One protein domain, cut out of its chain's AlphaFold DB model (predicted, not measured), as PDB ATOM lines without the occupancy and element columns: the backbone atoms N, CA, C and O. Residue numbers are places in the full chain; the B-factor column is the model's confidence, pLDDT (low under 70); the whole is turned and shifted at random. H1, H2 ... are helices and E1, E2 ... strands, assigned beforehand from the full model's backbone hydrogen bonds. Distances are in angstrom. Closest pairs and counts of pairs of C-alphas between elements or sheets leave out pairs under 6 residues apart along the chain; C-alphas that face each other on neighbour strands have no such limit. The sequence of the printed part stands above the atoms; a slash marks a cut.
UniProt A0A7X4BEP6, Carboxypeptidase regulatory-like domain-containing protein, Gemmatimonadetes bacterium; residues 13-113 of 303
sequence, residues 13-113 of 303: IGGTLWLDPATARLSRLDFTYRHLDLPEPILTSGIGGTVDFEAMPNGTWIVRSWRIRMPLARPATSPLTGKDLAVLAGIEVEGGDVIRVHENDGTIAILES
ATOM      1  N   ILE A  13      24.522 -26.404  45.402       76.81
ATOM      2  CA  ILE A  13      23.731 -25.191  45.584       76.81
ATOM      3  C   ILE A  13      22.634 -25.432  46.622       76.81
ATOM      4  O   ILE A  13      22.003 -26.489  46.660       76.81
ATOM      5  N   GLY A  14      22.387 -24.440  47.471       80.75
ATOM      6  CA  GLY A  14      21.309 -24.469  48.454       80.75
ATOM      7  C   GLY A  14      20.686 -23.091  48.603       80.75
ATOM      8  O   GLY A  14      21.403 -22.094  48.638       80.75
ATOM      9  N   GLY A  15      19.362 -23.025  48.701       86.50
ATOM     10  CA  GLY A  15      18.642 -21.762  48.596       86.50
ATOM     11  C   GLY A  15      17.215 -21.799  49.125       86.50
ATOM     12  O   GLY A  15      16.742 -22.837  49.588       86.50
ATOM     13  N   THR A  16      16.547 -20.653  49.037       92.06
ATOM     14  CA  THR A  16      15.152 -20.453  49.439       92.06
ATOM     15  C   THR A  16      14.310 -20.128  48.216       92.06
ATOM     16  O   THR A  16      14.633 -19.217  47.455       92.06
ATOM     17  N   LEU A  17      13.222 -20.879  48.043       88.44
ATOM     18  CA  LEU A  17      12.213 -20.626  47.025       88.44
ATOM     19  C   LEU A  17      11.062 -19.832  47.648       88.44
ATOM     20  O   LEU A  17      10.402 -20.301  48.575       88.44
ATOM     21  N   TRP A  18      10.834 -18.633  47.137       87.81
ATOM     22  CA  TRP A  18       9.840 -17.687  47.614       87.81
ATOM     23  C   TRP A  18       8.547 -17.788  46.808       87.81
ATOM     24  O   TRP A  18       8.550 -17.903  45.580       87.81
ATOM     25  N   LEU A  19       7.433 -17.723  47.533       84.50
ATOM     26  CA  LEU A  19       6.077 -17.734  47.001       84.50
ATOM     27  C   LEU A  19       5.362 -16.466  47.477       84.50
ATOM     28  O   LEU A  19       5.536 -16.047  48.622       84.50
ATOM     29  N   ASP A  20       4.530 -15.879  46.623       77.38
ATOM     30  CA  ASP A  20       3.586 -14.836  47.018       77.38
ATOM     31  C   ASP A  20       2.573 -15.432  48.018       77.38
ATOM     32  O   ASP A  20       1.876 -16.395  47.679       77.38
ATOM     33  N   PRO A  21       2.454 -14.889  49.241       74.62
ATOM     34  CA  PRO A  21       1.583 -15.447  50.270       74.62
ATOM     35  C   PRO A  21       0.083 -15.299  49.964       74.62
ATOM     36  O   PRO A  21      -0.715 -16.077  50.484       74.62
ATOM     37  N   ALA A  22      -0.321 -14.327  49.142       77.56
ATOM     38  CA  ALA A  22      -1.719 -14.099  48.779       77.56
ATOM     39  C   ALA A  22      -2.168 -14.988  47.613       77.56
ATOM     40  O   ALA A  22      -3.329 -15.392  47.550       77.56
ATOM     41  N   THR A  23      -1.255 -15.287  46.686       76.88
ATOM     42  CA  THR A  23      -1.585 -15.992  45.437       76.88
ATOM     43  C   THR A  23      -0.944 -17.376  45.313       76.88
ATOM     44  O   THR A  23      -1.246 -18.096  44.361       76.88
ATOM     45  N   ALA A  24      -0.076 -17.757  46.258       73.12
ATOM     46  CA  ALA A  24       0.778 -18.948  46.218       73.12
ATOM     47  C   ALA A  24       1.617 -19.059  44.930       73.12
ATOM     48  O   ALA A  24       2.015 -20.152  44.523       73.12
ATOM     49  N   ARG A  25       1.867 -17.927  44.262       76.31
ATOM     50  CA  ARG A  25       2.613 -17.872  43.005       76.31
ATOM     51  C   ARG A  25       4.106 -17.888  43.266       76.31
ATOM     52  O   ARG A  25       4.586 -17.169  44.137       76.31
ATOM     53  N   LEU A  26       4.837 -18.683  42.492       79.75
ATOM     54  CA  LEU A  26       6.292 -18.726  42.547       79.75
ATOM     55  C   LEU A  26       6.873 -17.377  42.124       79.75
ATOM     56  O   LEU A  26       6.576 -16.913  41.029       79.75
ATOM     57  N   SER A  27       7.677 -16.750  42.984       82.69
ATOM     58  CA  SER A  27       8.245 -15.427  42.702       82.69
ATOM     59  C   SER A  27       9.745 -15.483  42.444       82.69
ATOM     60  O   SER A  27      10.210 -14.948  41.441       82.69
ATOM     61  N   ARG A  28      10.513 -16.133  43.328       88.19
ATOM     62  CA  ARG A  28      11.978 -16.050  43.307       88.19
ATOM     63  C   ARG A  28      12.651 -17.266  43.925       88.19
ATOM     64  O   ARG A  28      12.178 -17.796  44.919       88.19
ATOM     65  N   LEU A  29      13.799 -17.659  43.394       89.00
ATOM     66  CA  LEU A  29      14.778 -18.511  44.060       89.00
ATOM     67  C   LEU A  29      16.011 -17.676  44.397       89.00
ATOM     68  O   LEU A  29      16.633 -17.134  43.488       89.00
ATOM     69  N   ASP A  30      16.395 -17.641  45.670       91.31
ATOM     70  CA  ASP A  30      17.711 -17.163  46.098       91.31
ATOM     71  C   ASP A  30      18.563 -18.369  46.474       91.31
ATOM     72  O   ASP A  30      18.169 -19.147  47.344       91.31
ATOM     73  N   PHE A  31      19.722 -18.547  45.848       88.88
ATOM     74  CA  PHE A  31      20.618 -19.662  46.150       88.88
ATOM     75  C   PHE A  31      22.033 -19.190  46.459       88.88
ATOM     76  O   PHE A  31      22.470 -18.136  46.010       88.88
ATOM     77  N   THR A  32      22.761 -20.010  47.208       86.19
ATOM     78  CA  THR A  32      24.198 -19.876  47.436       86.19
ATOM     79  C   THR A  32      24.898 -21.191  47.123       86.19
ATOM     80  O   THR A  32      24.271 -22.258  47.131       86.19
ATOM     81  N   TYR A  33      26.195 -21.118  46.851       84.06
ATOM     82  CA  TYR A  33      27.024 -22.298  46.671       84.06
ATOM     83  C   TYR A  33      27.280 -22.975  48.014       84.06
ATOM     84  O   TYR A  33      27.464 -22.332  49.049       84.06
ATOM     85  N   ARG A  34      27.291 -24.298  48.006       79.56
ATOM     86  CA  ARG A  34      27.596 -25.121  49.172       79.56
ATOM     87  C   ARG A  34      28.887 -25.881  48.891       79.56
ATOM     88  O   ARG A  34      29.205 -26.166  47.745       79.56
ATOM     89  N   HIS A  35      29.624 -26.206  49.949       76.56
ATOM     90  CA  HIS A  35      30.835 -27.038  49.868       76.56
ATOM     91  C   HIS A  35      31.994 -26.445  49.051       76.56
ATOM     92  O   HIS A  35      32.873 -27.182  48.614       76.56
ATOM     93  N   LEU A  36      32.041 -25.119  48.901       77.50
ATOM     94  CA  LEU A  36      33.228 -24.446  48.384       77.50
ATOM     95  C   LEU A  36      34.344 -24.482  49.435       77.50
ATOM     96  O   LEU A  36      34.156 -24.010  50.557       77.50
ATOM     97  N   ASP A  37      35.507 -25.012  49.057       78.69
ATOM     98  CA  ASP A  37      36.736 -24.965  49.859       78.69
ATOM     99  C   ASP A  37      37.421 -23.600  49.685       78.69
ATOM    100  O   ASP A  37      38.492 -23.467  49.093       78.69
ATOM    101  N   LEU A  38      36.719 -22.550  50.115       79.81
ATOM    102  CA  LEU A  38      37.172 -21.166  50.051       79.81
ATOM    103  C   LEU A  38      37.147 -20.540  51.453       79.81
ATOM    104  O   LEU A  38      36.300 -20.902  52.273       79.81
ATOM    105  N   PRO A  39      38.044 -19.582  51.746       77.88
ATOM    106  CA  PRO A  39      38.026 -18.845  53.005       77.88
ATOM    107  C   PRO A  39      36.685 -18.142  53.275       77.88
ATOM    108  O   PRO A  39      36.034 -17.656  52.349       77.88
ATOM    109  N   GLU A  40      36.308 -18.017  54.552       79.56
ATOM    110  CA  GLU A  40      35.056 -17.371  54.996       79.56
ATOM    111  C   GLU A  40      34.805 -15.976  54.379       79.56
ATOM    112  O   GLU A  40      33.672 -15.729  53.952       79.56
ATOM    113  N   PRO A  41      35.809 -15.084  54.227       71.12
ATOM    114  CA  PRO A  41      35.584 -13.788  53.583       71.12
ATOM    115  C   PRO A  41      35.065 -13.906  52.142       71.12
ATOM    116  O   PRO A  41      34.279 -13.080  51.692       71.12
ATOM    117  N   ILE A  42      35.452 -14.961  51.415       76.19
ATOM    118  CA  ILE A  42      34.949 -15.219  50.060       76.19
ATOM    119  C   ILE A  42      33.516 -15.753  50.121       76.19
ATOM    120  O   ILE A  42      32.659 -15.318  49.354       76.19
ATOM    121  N   LEU A  43      33.227 -16.656  51.060       78.31
ATOM    122  CA  LEU A  43      31.897 -17.256  51.222       78.31
ATOM    123  C   LEU A  43      30.824 -16.235  51.630       78.31
ATOM    124  O   LEU A  43      29.658 -16.392  51.276       78.31
ATOM    125  N   THR A  44      31.212 -15.186  52.353       79.94
ATOM    126  CA  THR A  44      30.310 -14.128  52.838       79.94
ATOM    127  C   THR A  44      30.184 -12.938  51.881       79.94
ATOM    128  O   THR A  44      29.369 -12.053  52.121       79.94
ATOM    129  N   SER A  45      30.895 -12.945  50.746       74.19
ATOM    130  CA  SER A  45      30.904 -11.851  49.756       74.19
ATOM    131  C   SER A  45      29.640 -11.742  48.878       74.19
ATOM    132  O   SER A  45      29.601 -10.972  47.925       74.19
ATOM    133  N   GLY A  46      28.582 -12.501  49.183       82.50
ATOM    134  CA  GLY A  46      27.323 -12.475  48.424       82.50
ATOM    135  C   GLY A  46      27.299 -13.374  47.180       82.50
ATOM    136  O   GLY A  46      26.474 -13.171  46.286       82.50
ATOM    137  N   ILE A  47      28.179 -14.380  47.123       83.88
ATOM    138  CA  ILE A  47      28.210 -15.397  46.063       83.88
ATOM    139  C   ILE A  47      26.940 -16.260  46.050       83.88
ATOM    140  O   ILE A  47      26.353 -16.571  47.091       83.88
ATOM    141  N   GLY A  48      26.530 -16.688  44.857       90.31
ATOM    142  CA  GLY A  48      25.287 -17.428  44.655       90.31
ATOM    143  C   GLY A  48      24.496 -16.881  43.480       90.31
ATOM    144  O   GLY A  48      25.075 -16.510  42.468       90.31
ATOM    145  N   GLY A  49      23.178 -16.791  43.594       90.50
ATOM    146  CA  GLY A  49      22.370 -16.235  42.521       90.50
ATOM    147  C   GLY A  49      20.903 -16.060  42.861       90.50
ATOM    148  O   GLY A  49      20.419 -16.487  43.909       90.50
ATOM    149  N   THR A  50      20.210 -15.389  41.951       92.44
ATOM    150  CA  THR A  50      18.781 -15.086  42.024       92.44
ATOM    151  C   THR A  50      18.116 -15.512  40.727       92.44
ATOM    152  O   THR A  50      18.627 -15.186  39.657       92.44
ATOM    153  N   VAL A  51      16.978 -16.193  40.807       88.69
ATOM    154  CA  VAL A  51      16.142 -16.546  39.651       88.69
ATOM    155  C   VAL A  51      14.730 -16.056  39.924       88.69
ATOM    156  O   VAL A  51      14.104 -16.511  40.876       88.69
ATOM    157  N   ASP A  52      14.233 -15.131  39.115       89.88
ATOM    158  CA  ASP A  52      12.864 -14.632  39.199       89.88
ATOM    159  C   ASP A  52      11.965 -15.428  38.248       89.88
ATOM    160  O   ASP A  52      12.345 -15.722  37.110       89.88
ATOM    161  N   PHE A  53      10.767 -15.771  38.710       86.00
ATOM    162  CA  PHE A  53       9.786 -16.542  37.952       86.00
ATOM    163  C   PHE A  53       8.567 -15.691  37.614       86.00
ATOM    164  O   PHE A  53       8.161 -14.822  38.384       86.00
ATOM    165  N   GLU A  54       7.945 -15.982  36.474       83.81
ATOM    166  CA  GLU A  54       6.706 -15.333  36.054       83.81
ATOM    167  C   GLU A  54       5.694 -16.378  35.569       83.81
ATOM    168  O   GLU A  54       6.037 -17.308  34.832       83.81
ATOM    169  N   ALA A  55       4.446 -16.238  36.023       81.12
ATOM    170  CA  ALA A  55       3.327 -17.050  35.559       81.12
ATOM    171  C   ALA A  55       2.755 -16.454  34.273       81.12
ATOM    172  O   ALA A  55       2.307 -15.306  34.263       81.12
ATOM    173  N   MET A  56       2.684 -17.261  33.225       80.00
ATOM    174  CA  MET A  56       2.071 -16.891  31.957       80.00
ATOM    175  C   MET A  56       0.540 -17.032  32.016       80.00
ATOM    176  O   MET A  56       0.021 -17.857  32.778       80.00
ATOM    177  N   PRO A  57      -0.216 -16.292  31.180       75.00
ATOM    178  CA  PRO A  57      -1.679 -16.392  31.125       75.00
ATOM    179  C   PRO A  57      -2.205 -17.807  30.842       75.00
ATOM    180  O   PRO A  57      -3.272 -18.177  31.327       75.00
ATOM    181  N   ASN A  58      -1.444 -18.615  30.099       72.31
ATOM    182  CA  ASN A  58      -1.766 -20.009  29.785       72.31
ATOM    183  C   ASN A  58      -1.493 -20.998  30.948       72.31
ATOM    184  O   ASN A  58      -1.686 -22.202  30.789       72.31
ATOM    185  N   GLY A  59      -1.038 -20.512  32.111       76.25
ATOM    186  CA  GLY A  59      -0.752 -21.317  33.304       76.25
ATOM    187  C   GLY A  59       0.642 -21.952  33.346       76.25
ATOM    188  O   GLY A  59       0.952 -22.664  34.302       76.25
ATOM    189  N   THR A  60       1.488 -21.701  32.342       78.81
ATOM    190  CA  THR A  60       2.908 -22.090  32.357       78.81
ATOM    191  C   THR A  60       3.756 -21.106  33.163       78.81
ATOM    192  O   THR A  60       3.341 -19.979  33.425       78.81
ATOM    193  N   TRP A  61       4.951 -21.539  33.568       78.06
ATOM    194  CA  TRP A  61       5.918 -20.705  34.278       78.06
ATOM    195  C   TRP A  61       7.175 -20.550  33.443       78.06
ATOM    196  O   TRP A  61       7.638 -21.511  32.829       78.06
ATOM    197  N   ILE A  62       7.748 -19.357  33.484       80.25
ATOM    198  CA  ILE A  62       9.048 -19.072  32.888       80.25
ATOM    199  C   ILE A  62      10.014 -18.585  33.961       80.25
ATOM    200  O   ILE A  62       9.605 -18.037  34.986       80.25
ATOM    201  N   VAL A  63      11.306 -18.732  33.686       84.88
ATOM    202  CA  VAL A  63      12.319 -17.884  34.313       84.88
ATOM    203  C   VAL A  63      12.228 -16.527  33.632       84.88
ATOM    204  O   VAL A  63      12.428 -16.443  32.423       84.88
ATOM    205  N   ARG A  64      11.890 -15.481  34.384       81.06
ATOM    206  CA  ARG A  64      11.810 -14.121  33.851       81.06
ATOM    207  C   ARG A  64      13.184 -13.478  33.767       81.06
ATOM    208  O   ARG A  64      13.525 -12.883  32.749       81.06
ATOM    209  N   SER A  65      13.963 -13.624  34.829       85.56
ATOM    210  CA  SER A  65      15.327 -13.127  34.902       85.56
ATOM    211  C   SER A  65      16.162 -14.013  35.802       85.56
ATOM    212  O   SER A  65      15.650 -14.648  36.723       85.56
ATOM    213  N   TRP A  66      17.462 -14.058  35.554       87.12
ATOM    214  CA  TRP A  66      18.393 -14.758  36.426       87.12
ATOM    215  C   TRP A  66      19.700 -13.985  36.545       87.12
ATOM    216  O   TRP A  66      20.082 -13.251  35.635       87.12
ATOM    217  N   ARG A  67      20.371 -14.134  37.689       89.25
ATOM    218  CA  ARG A  67      21.720 -13.619  37.940       89.25
ATOM    219  C   ARG A  67      22.510 -14.629  38.757       89.25
ATOM    220  O   ARG A  67      21.999 -15.135  39.754       89.25
ATOM    221  N   ILE A  68      23.746 -14.884  38.368       83.12
ATOM    222  CA  ILE A  68      24.715 -15.743  39.044       83.12
ATOM    223  C   ILE A  68      25.914 -14.868  39.405       83.12
ATOM    224  O   ILE A  68      26.368 -14.087  38.584       83.12
ATOM    225  N   ARG A  69      26.401 -14.979  40.639       89.69
ATOM    226  CA  ARG A  69      27.514 -14.213  41.206       89.69
ATOM    227  C   ARG A  69      28.611 -15.185  41.614       89.69
ATOM    228  O   ARG A  69      28.483 -15.863  42.637       89.69
ATOM    229  N   MET A  70      29.660 -15.268  40.808       87.50
ATOM    230  CA  MET A  70      30.779 -16.188  40.972       87.50
ATOM    231  C   MET A  70      31.980 -15.474  41.599       87.50
ATOM    232  O   MET A  70      32.328 -14.376  41.169       87.50
ATOM    233  N   PRO A  71      32.650 -16.071  42.598       82.81
ATOM    234  CA  PRO A  71      33.882 -15.503  43.122       82.81
ATOM    235  C   PRO A  71      35.048 -15.766  42.167       82.81
ATOM    236  O   PRO A  71      35.342 -16.912  41.825       82.81
ATOM    237  N   LEU A  72      35.791 -14.717  41.829       81.56
ATOM    238  CA  LEU A  72      37.115 -14.833  41.229       81.56
ATOM    239  C   LEU A  72      38.144 -14.861  42.357       81.56
ATOM    240  O   LEU A  72      38.471 -13.825  42.934       81.56
ATOM    241  N   ALA A  73      38.647 -16.044  42.705       78.38
ATOM    242  CA  ALA A  73      39.701 -16.194  43.706       78.38
ATOM    243  C   ALA A  73      41.089 -16.189  43.048       78.38
ATOM    244  O   ALA A  73      41.287 -16.786  41.987       78.38
ATOM    245  N   ARG A  74      42.074 -15.554  43.689       79.25
ATOM    246  CA  ARG A  74      43.487 -15.629  43.286       79.25
ATOM    247  C   ARG A  74      44.349 -16.188  44.419       79.25
ATOM    248  O   ARG A  74      44.065 -15.914  45.584       79.25
ATOM    249  N   PRO A  75      45.396 -16.965  44.103       77.19
ATOM    250  CA  PRO A  75      46.361 -17.405  45.100       77.19
ATOM    251  C   PRO A  75      47.201 -16.221  45.599       77.19
ATOM    252  O   PRO A  75      47.622 -15.373  44.814       77.19
ATOM    253  N   ALA A  76      47.459 -16.190  46.901       71.25
ATOM    254  CA  ALA A  76      48.330 -15.245  47.587       71.25
ATOM    255  C   ALA A  76      49.098 -15.962  48.706       71.25
ATOM    256  O   ALA A  76      48.760 -17.080  49.096       71.25
ATOM    257  N   THR A  77      50.111 -15.306  49.265       69.69
ATOM    258  CA  THR A  77      50.874 -15.827  50.404       69.69
ATOM    259  C   THR A  77      50.760 -14.852  51.567       69.69
ATOM    260  O   THR A  77      50.985 -13.656  51.406       69.69
ATOM    261  N   SER A  78      50.413 -15.356  52.751       56.22
ATOM    262  CA  SER A  78      50.285 -14.534  53.957       56.22
ATOM    263  C   SER A  78      51.638 -13.907  54.311       56.22
ATOM    264  O   SER A  78      52.582 -14.653  54.578       56.22
ATOM    265  N   PRO A  79      51.754 -12.573  54.405       44.00
ATOM    266  CA  PRO A  79      53.003 -11.926  54.807       44.00
ATOM    267  C   PRO A  79      53.338 -12.165  56.289       44.00
ATOM    268  O   PRO A  79      54.497 -12.075  56.680       44.00
ATOM    269  N   LEU A  80      52.336 -12.497  57.115       53.53
ATOM    270  CA  LEU A  80      52.502 -12.761  58.549       53.53
ATOM    271  C   LEU A  80      52.912 -14.209  58.841       53.53
ATOM    272  O   LEU A  80      53.647 -14.459  59.792       53.53
ATOM    273  N   THR A  81      52.416 -15.170  58.056       69.56
ATOM    274  CA  THR A  81      52.588 -16.607  58.345       69.56
ATOM    275  C   THR A  81      53.301 -17.383  57.240       69.56
ATOM    276  O   THR A  81      53.578 -18.563  57.427       69.56
ATOM    277  N   GLY A  82      53.550 -16.771  56.079       72.50
ATOM    278  CA  GLY A  82      54.169 -17.410  54.912       72.50
ATOM    279  C   GLY A  82      53.335 -18.523  54.270       72.50
ATOM    280  O   GLY A  82      53.854 -19.279  53.456       72.50
ATOM    281  N   LYS A  83      52.061 -18.668  54.655       73.62
ATOM    282  CA  LYS A  83      51.174 -19.740  54.182       73.62
ATOM    283  C   LYS A  83      50.400 -19.287  52.947       73.62
ATOM    284  O   LYS A  83      49.914 -18.155  52.930       73.62
ATOM    285  N   ASP A  84      50.225 -20.182  51.982       78.81
ATOM    286  CA  ASP A  84      49.335 -19.962  50.841       78.81
ATOM    287  C   ASP A  84      47.884 -19.766  51.301       78.81
ATOM    288  O   ASP A  84      47.380 -20.484  52.176       78.81
ATOM    289  N   LEU A  85      47.213 -18.783  50.710       77.06
ATOM    290  CA  LEU A  85      45.805 -18.472  50.928       77.06
ATOM    291  C   LEU A  85      45.144 -18.013  49.624       77.06
ATOM    292  O   LEU A  85      45.801 -17.488  48.730       77.06
ATOM    293  N   ALA A  86      43.831 -18.206  49.515       75.25
ATOM    294  CA  ALA A  86      43.040 -17.634  48.432       75.25
ATOM    295  C   ALA A  86      42.501 -16.262  48.858       75.25
ATOM    296  O   ALA A  86      41.917 -16.138  49.935       75.25
ATOM    297  N   VAL A  87      42.681 -15.245  48.019       75.62
ATOM    298  CA  VAL A  87      42.080 -13.916  48.192       75.62
ATOM    299  C   VAL A  87      40.975 -13.706  47.169       75.62
ATOM    300  O   VAL A  87      41.067 -14.195  46.042       75.62
ATOM    301  N   LEU A  88      39.933 -12.968  47.553       73.75
ATOM    302  CA  LEU A  88      38.917 -12.517  46.608       73.75
ATOM    303  C   LEU A  88      39.543 -11.471  45.682       73.75
ATOM    304  O   LEU A  88      39.991 -10.426  46.141       73.75
ATOM    305  N   ALA A  89      39.585 -11.759  44.388       73.56
ATOM    306  CA  ALA A  89      40.039 -10.822  43.367       73.56
ATOM    307  C   ALA A  89      38.883 -10.061  42.706       73.56
ATOM    308  O   ALA A  89      39.117  -9.023  42.096       73.56
ATOM    309  N   GLY A  90      37.658 -10.576  42.806       65.56
ATOM    310  CA  GLY A  90      36.454  -9.938  42.285       65.56
ATOM    311  C   GLY A  90      35.248 -10.869  42.339       65.56
ATOM    312  O   GLY A  90      35.375 -12.045  42.690       65.56
ATOM    313  N   ILE A  91      34.083 -10.341  41.974       77.44
ATOM    314  CA  ILE A  91      32.861 -11.119  41.763       77.44
ATOM    315  C   ILE A  91      32.448 -10.928  40.312       77.44
ATOM    316  O   ILE A  91      32.207  -9.807  39.874       77.44
ATOM    317  N   GLU A  92      32.364 -12.028  39.581       74.19
ATOM    318  CA  GLU A  92      31.837 -12.054  38.225       74.19
ATOM    319  C   GLU A  92      30.330 -12.287  38.285       74.19
ATOM    320  O   GLU A  92      29.862 -13.207  38.963       74.19
ATOM    321  N   VAL A  93      29.562 -11.429  37.614       79.25
ATOM    322  CA  VAL A  93      28.103 -11.532  37.587       79.25
ATOM    323  C   VAL A  93      27.641 -11.816  36.170       79.25
ATOM    324  O   VAL A  93      27.764 -10.968  35.295       79.25
ATOM    325  N   GLU A  94      27.041 -12.982  35.972       77.94
ATOM    326  CA  GLU A  94      26.337 -13.322  34.737       77.94
ATOM    327  C   GLU A  94      24.830 -13.239  34.959       77.94
ATOM    328  O   GLU A  94      24.334 -13.537  36.046       77.94
ATOM    329  N   GLY A  95      24.072 -12.858  33.936       81.62
ATOM    330  CA  GLY A  95      22.622 -12.807  34.035       81.62
ATOM    331  C   GLY A  95      21.923 -12.736  32.691       81.62
ATOM    332  O   GLY A  95      22.548 -12.594  31.642       81.62
ATOM    333  N   GLY A  96      20.600 -12.820  32.733       73.81
ATOM    334  CA  GLY A  96      19.770 -12.673  31.549       73.81
ATOM    335  C   GLY A  96      18.337 -12.309  31.891       73.81
ATOM    336  O   GLY A  96      17.804 -12.746  32.911       73.81
ATOM    337  N   ASP A  97      17.717 -11.544  30.997       78.50
ATOM    338  CA  ASP A  97      16.314 -11.150  31.053       78.50
ATOM    339  C   ASP A  97      15.565 -11.731  29.848       78.50
ATOM    340  O   ASP A  97      15.952 -11.544  28.689       78.50
ATOM    341  N   VAL A  98      14.463 -12.434  30.107       73.38
ATOM    342  CA  VAL A  98      13.588 -12.950  29.053       73.38
ATOM    343  C   VAL A  98      12.690 -11.823  28.557       73.38
ATOM    344  O   VAL A  98      11.871 -11.272  29.289       73.38
ATOM    345  N   ILE A  99      12.845 -11.491  27.277       68.56
ATOM    346  CA  ILE A  99      12.114 -10.406  26.600       68.56
ATOM    347  C   ILE A  99      11.012 -10.907  25.658       68.56
ATOM    348  O   ILE A  99      10.153 -10.140  25.224       68.56
ATOM    349  N   ARG A 100      11.059 -12.189  25.285       69.06
ATOM    350  CA  ARG A 100      10.119 -12.826  24.361       69.06
ATOM    351  C   ARG A 100       9.928 -14.278  24.753       69.06
ATOM    352  O   ARG A 100      10.904 -15.000  24.937       69.06
ATOM    353  N   VAL A 101       8.670 -14.696  24.810       70.25
ATOM    354  CA  VAL A 101       8.282 -16.090  25.014       70.25
ATOM    355  C   VAL A 101       7.501 -16.545  23.795       70.25
ATOM    356  O   VAL A 101       6.556 -15.880  23.372       70.25
ATOM    357  N   HIS A 102       7.919 -17.671  23.228       74.25
ATOM    358  CA  HIS A 102       7.184 -18.356  22.176       74.25
ATOM    359  C   HIS A 102       6.335 -19.441  22.831       74.25
ATOM    360  O   HIS A 102       6.871 -20.409  23.368       74.25
ATOM    361  N   GLU A 103       5.021 -19.259  22.819       67.56
ATOM    362  CA  GLU A 103       4.089 -20.247  23.343       67.56
ATOM    363  C   GLU A 103       3.849 -21.371  22.322       67.56
ATOM    364  O   GLU A 103       4.018 -21.204  21.112       67.56
ATOM    365  N   ASN A 104       3.449 -22.545  22.816       68.69
ATOM    366  CA  ASN A 104       3.230 -23.735  21.984       68.69
ATOM    367  C   ASN A 104       2.081 -23.571  20.974       68.69
ATOM    368  O   ASN A 104       2.009 -24.321  20.003       68.69
ATOM    369  N   ASP A 105       1.183 -22.614  21.201       72.50
ATOM    370  CA  ASP A 105       0.090 -22.255  20.293       72.50
ATOM    371  C   ASP A 105       0.523 -21.259  19.193       72.50
ATOM    372  O   ASP A 105      -0.284 -20.884  18.343       72.50
ATOM    373  N   GLY A 106       1.800 -20.856  19.182       65.25
ATOM    374  CA  GLY A 106       2.368 -19.883  18.252       65.25
ATOM    375  C   GLY A 106       2.242 -18.427  18.707       65.25
ATOM    376  O   GLY A 106       2.750 -17.539  18.016       65.25
ATOM    377  N   THR A 107       1.612 -18.162  19.856       69.94
ATOM    378  CA  THR A 107       1.515 -16.821  20.437       69.94
ATOM    379  C   THR A 107       2.893 -16.353  20.904       69.94
ATOM    380  O   THR A 107       3.636 -17.084  21.559       69.94
ATOM    381  N   ILE A 108       3.252 -15.112  20.569       59.88
ATOM    382  CA  ILE A 108       4.462 -14.468  21.085       59.88
ATOM    383  C   ILE A 108       4.038 -13.485  22.166       59.88
ATOM    384  O   ILE A 108       3.476 -12.430  21.865       59.88
ATOM    385  N   ALA A 109       4.339 -13.815  23.417       63.03
ATOM    386  CA  ALA A 109       4.222 -12.865  24.507       63.03
ATOM    387  C   ALA A 109       5.488 -12.003  24.538       63.03
ATOM    388  O   ALA A 109       6.592 -12.481  24.819       63.03
ATOM    389  N   ILE A 110       5.328 -10.720  24.208       61.81
ATOM    390  CA  ILE A 110       6.347  -9.709  24.478       61.81
ATOM    391  C   ILE A 110       6.154  -9.311  25.932       61.81
ATOM    392  O   ILE A 110       5.190  -8.634  26.279       61.81
ATOM    393  N   LEU A 111       7.065  -9.770  26.775       63.31
ATOM    394  CA  LEU A 111       7.147  -9.295  28.140       63.31
ATOM    395  C   LEU A 111       7.737  -7.891  28.054       63.31
ATOM    396  O   LEU A 111       8.771  -7.739  27.402       63.31
ATOM    397  N   GLU A 112       7.063  -6.876  28.612       58.41
ATOM    398  CA  GLU A 112       7.545  -5.490  28.547       58.41
ATOM    399  C   GLU A 112       9.039  -5.473  28.859       58.41
ATOM    400  O   GLU A 112       9.493  -5.919  29.918       58.41
ATOM    401  N   SER A 113       9.805  -5.084  27.843       52.41
ATOM    402  CA  SER A 113      11.247  -5.027  27.907       52.41
ATOM    403  C   SER A 113      11.626  -4.023  28.986       52.41
ATOM    404  O   SER A 113      11.001  -2.961  29.082       52.41
TER     405      SER A 113
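Overview. This is residues 13 to 113 of the 303 residues of the protein "Carboxypeptidase regulatory-like domain-containing protein" of Gemmatimonadetes bacterium (UniProt A0A7X4BEP6). The model is one long, twisted sheet of five antiparallel strands, from which the long hairpin of E4 and E5 reaches well past the other strands at one end of the long axis. At the opposite end of the long axis a small separate hairpin, E6 and E7, follows E5; away from that hairpin, and apart from both its strands, the short helix H1 only grazes the large sheet. The printed part has 101 residues, with one named helix and seven named strands in the order E1, E2, H1, E3, E4, E5, E6, E7; the large sheet's order is E1, E2, E3, E4, E5. The class is mostly strand. The whole is a rod spanning 64 by 27 by 19 A and only just extended, close to loose, with a radius of gyration of the C-alphas of 19.2 A.

Arrangement. E1, residues 13 to 19, is an edge strand and forms a hairpin with E2, residues 26 to 33; N 16 and O 30 are within hydrogen-bond range at 2.8 A. H1, residues 40 to 43, only grazes the sheet with its residues 41 to 43. It is too short for any O i to N i+4 pair, and its 1 pair of O i and N i+3 is within range. E3, residues 48 to 55, is antiparallel to E2 at 165 degrees, with N 51 and O 29 2.9 A apart. E4, residues 61 to 77, and E5, residues 84 to 97, complete a meander with E3, each strand the antiparallel neighbour of the one before. N 50 and O 67 of E3 and E4 are 2.8 A apart, and N 70 and O 92 of E4 and E5 are 2.8 A apart. The closest C-alphas of H1 and E5 are those of Ile 42 and Leu 88, 5.9 A apart. E5 runs on into E6, residues 100 to 102, across a break of 2 residues at 66 degrees. E6 forms a hairpin with E7, residues 108 to 110, with N 101 and O 109 3.0 A apart. E4 and E6 are apart, but only just, at 8.5 A.

Along the chain. E1 begins at C-alpha 13, (23.731, -25.191, 45.584), and is 19.2 A long; E2 is 21.4 A and E3 23.8 A. E4 is the longest strand by residues and measures 48.0 A, ending at C-alpha 77, (50.874, -15.827, 50.404). E5 is 39.5 A long. E7 ends at C-alpha 110, (6.347, -9.709, 24.478).

Size, cuts and confidence. The C-alphas of Leu 80 and Asp 105 are the two farthest apart, at 65.6 A. The printed part has no cut and no long link. The mean pLDDT of the printed part is 77.2; residues 77 to 81 and 106 to 113 are among those under 70.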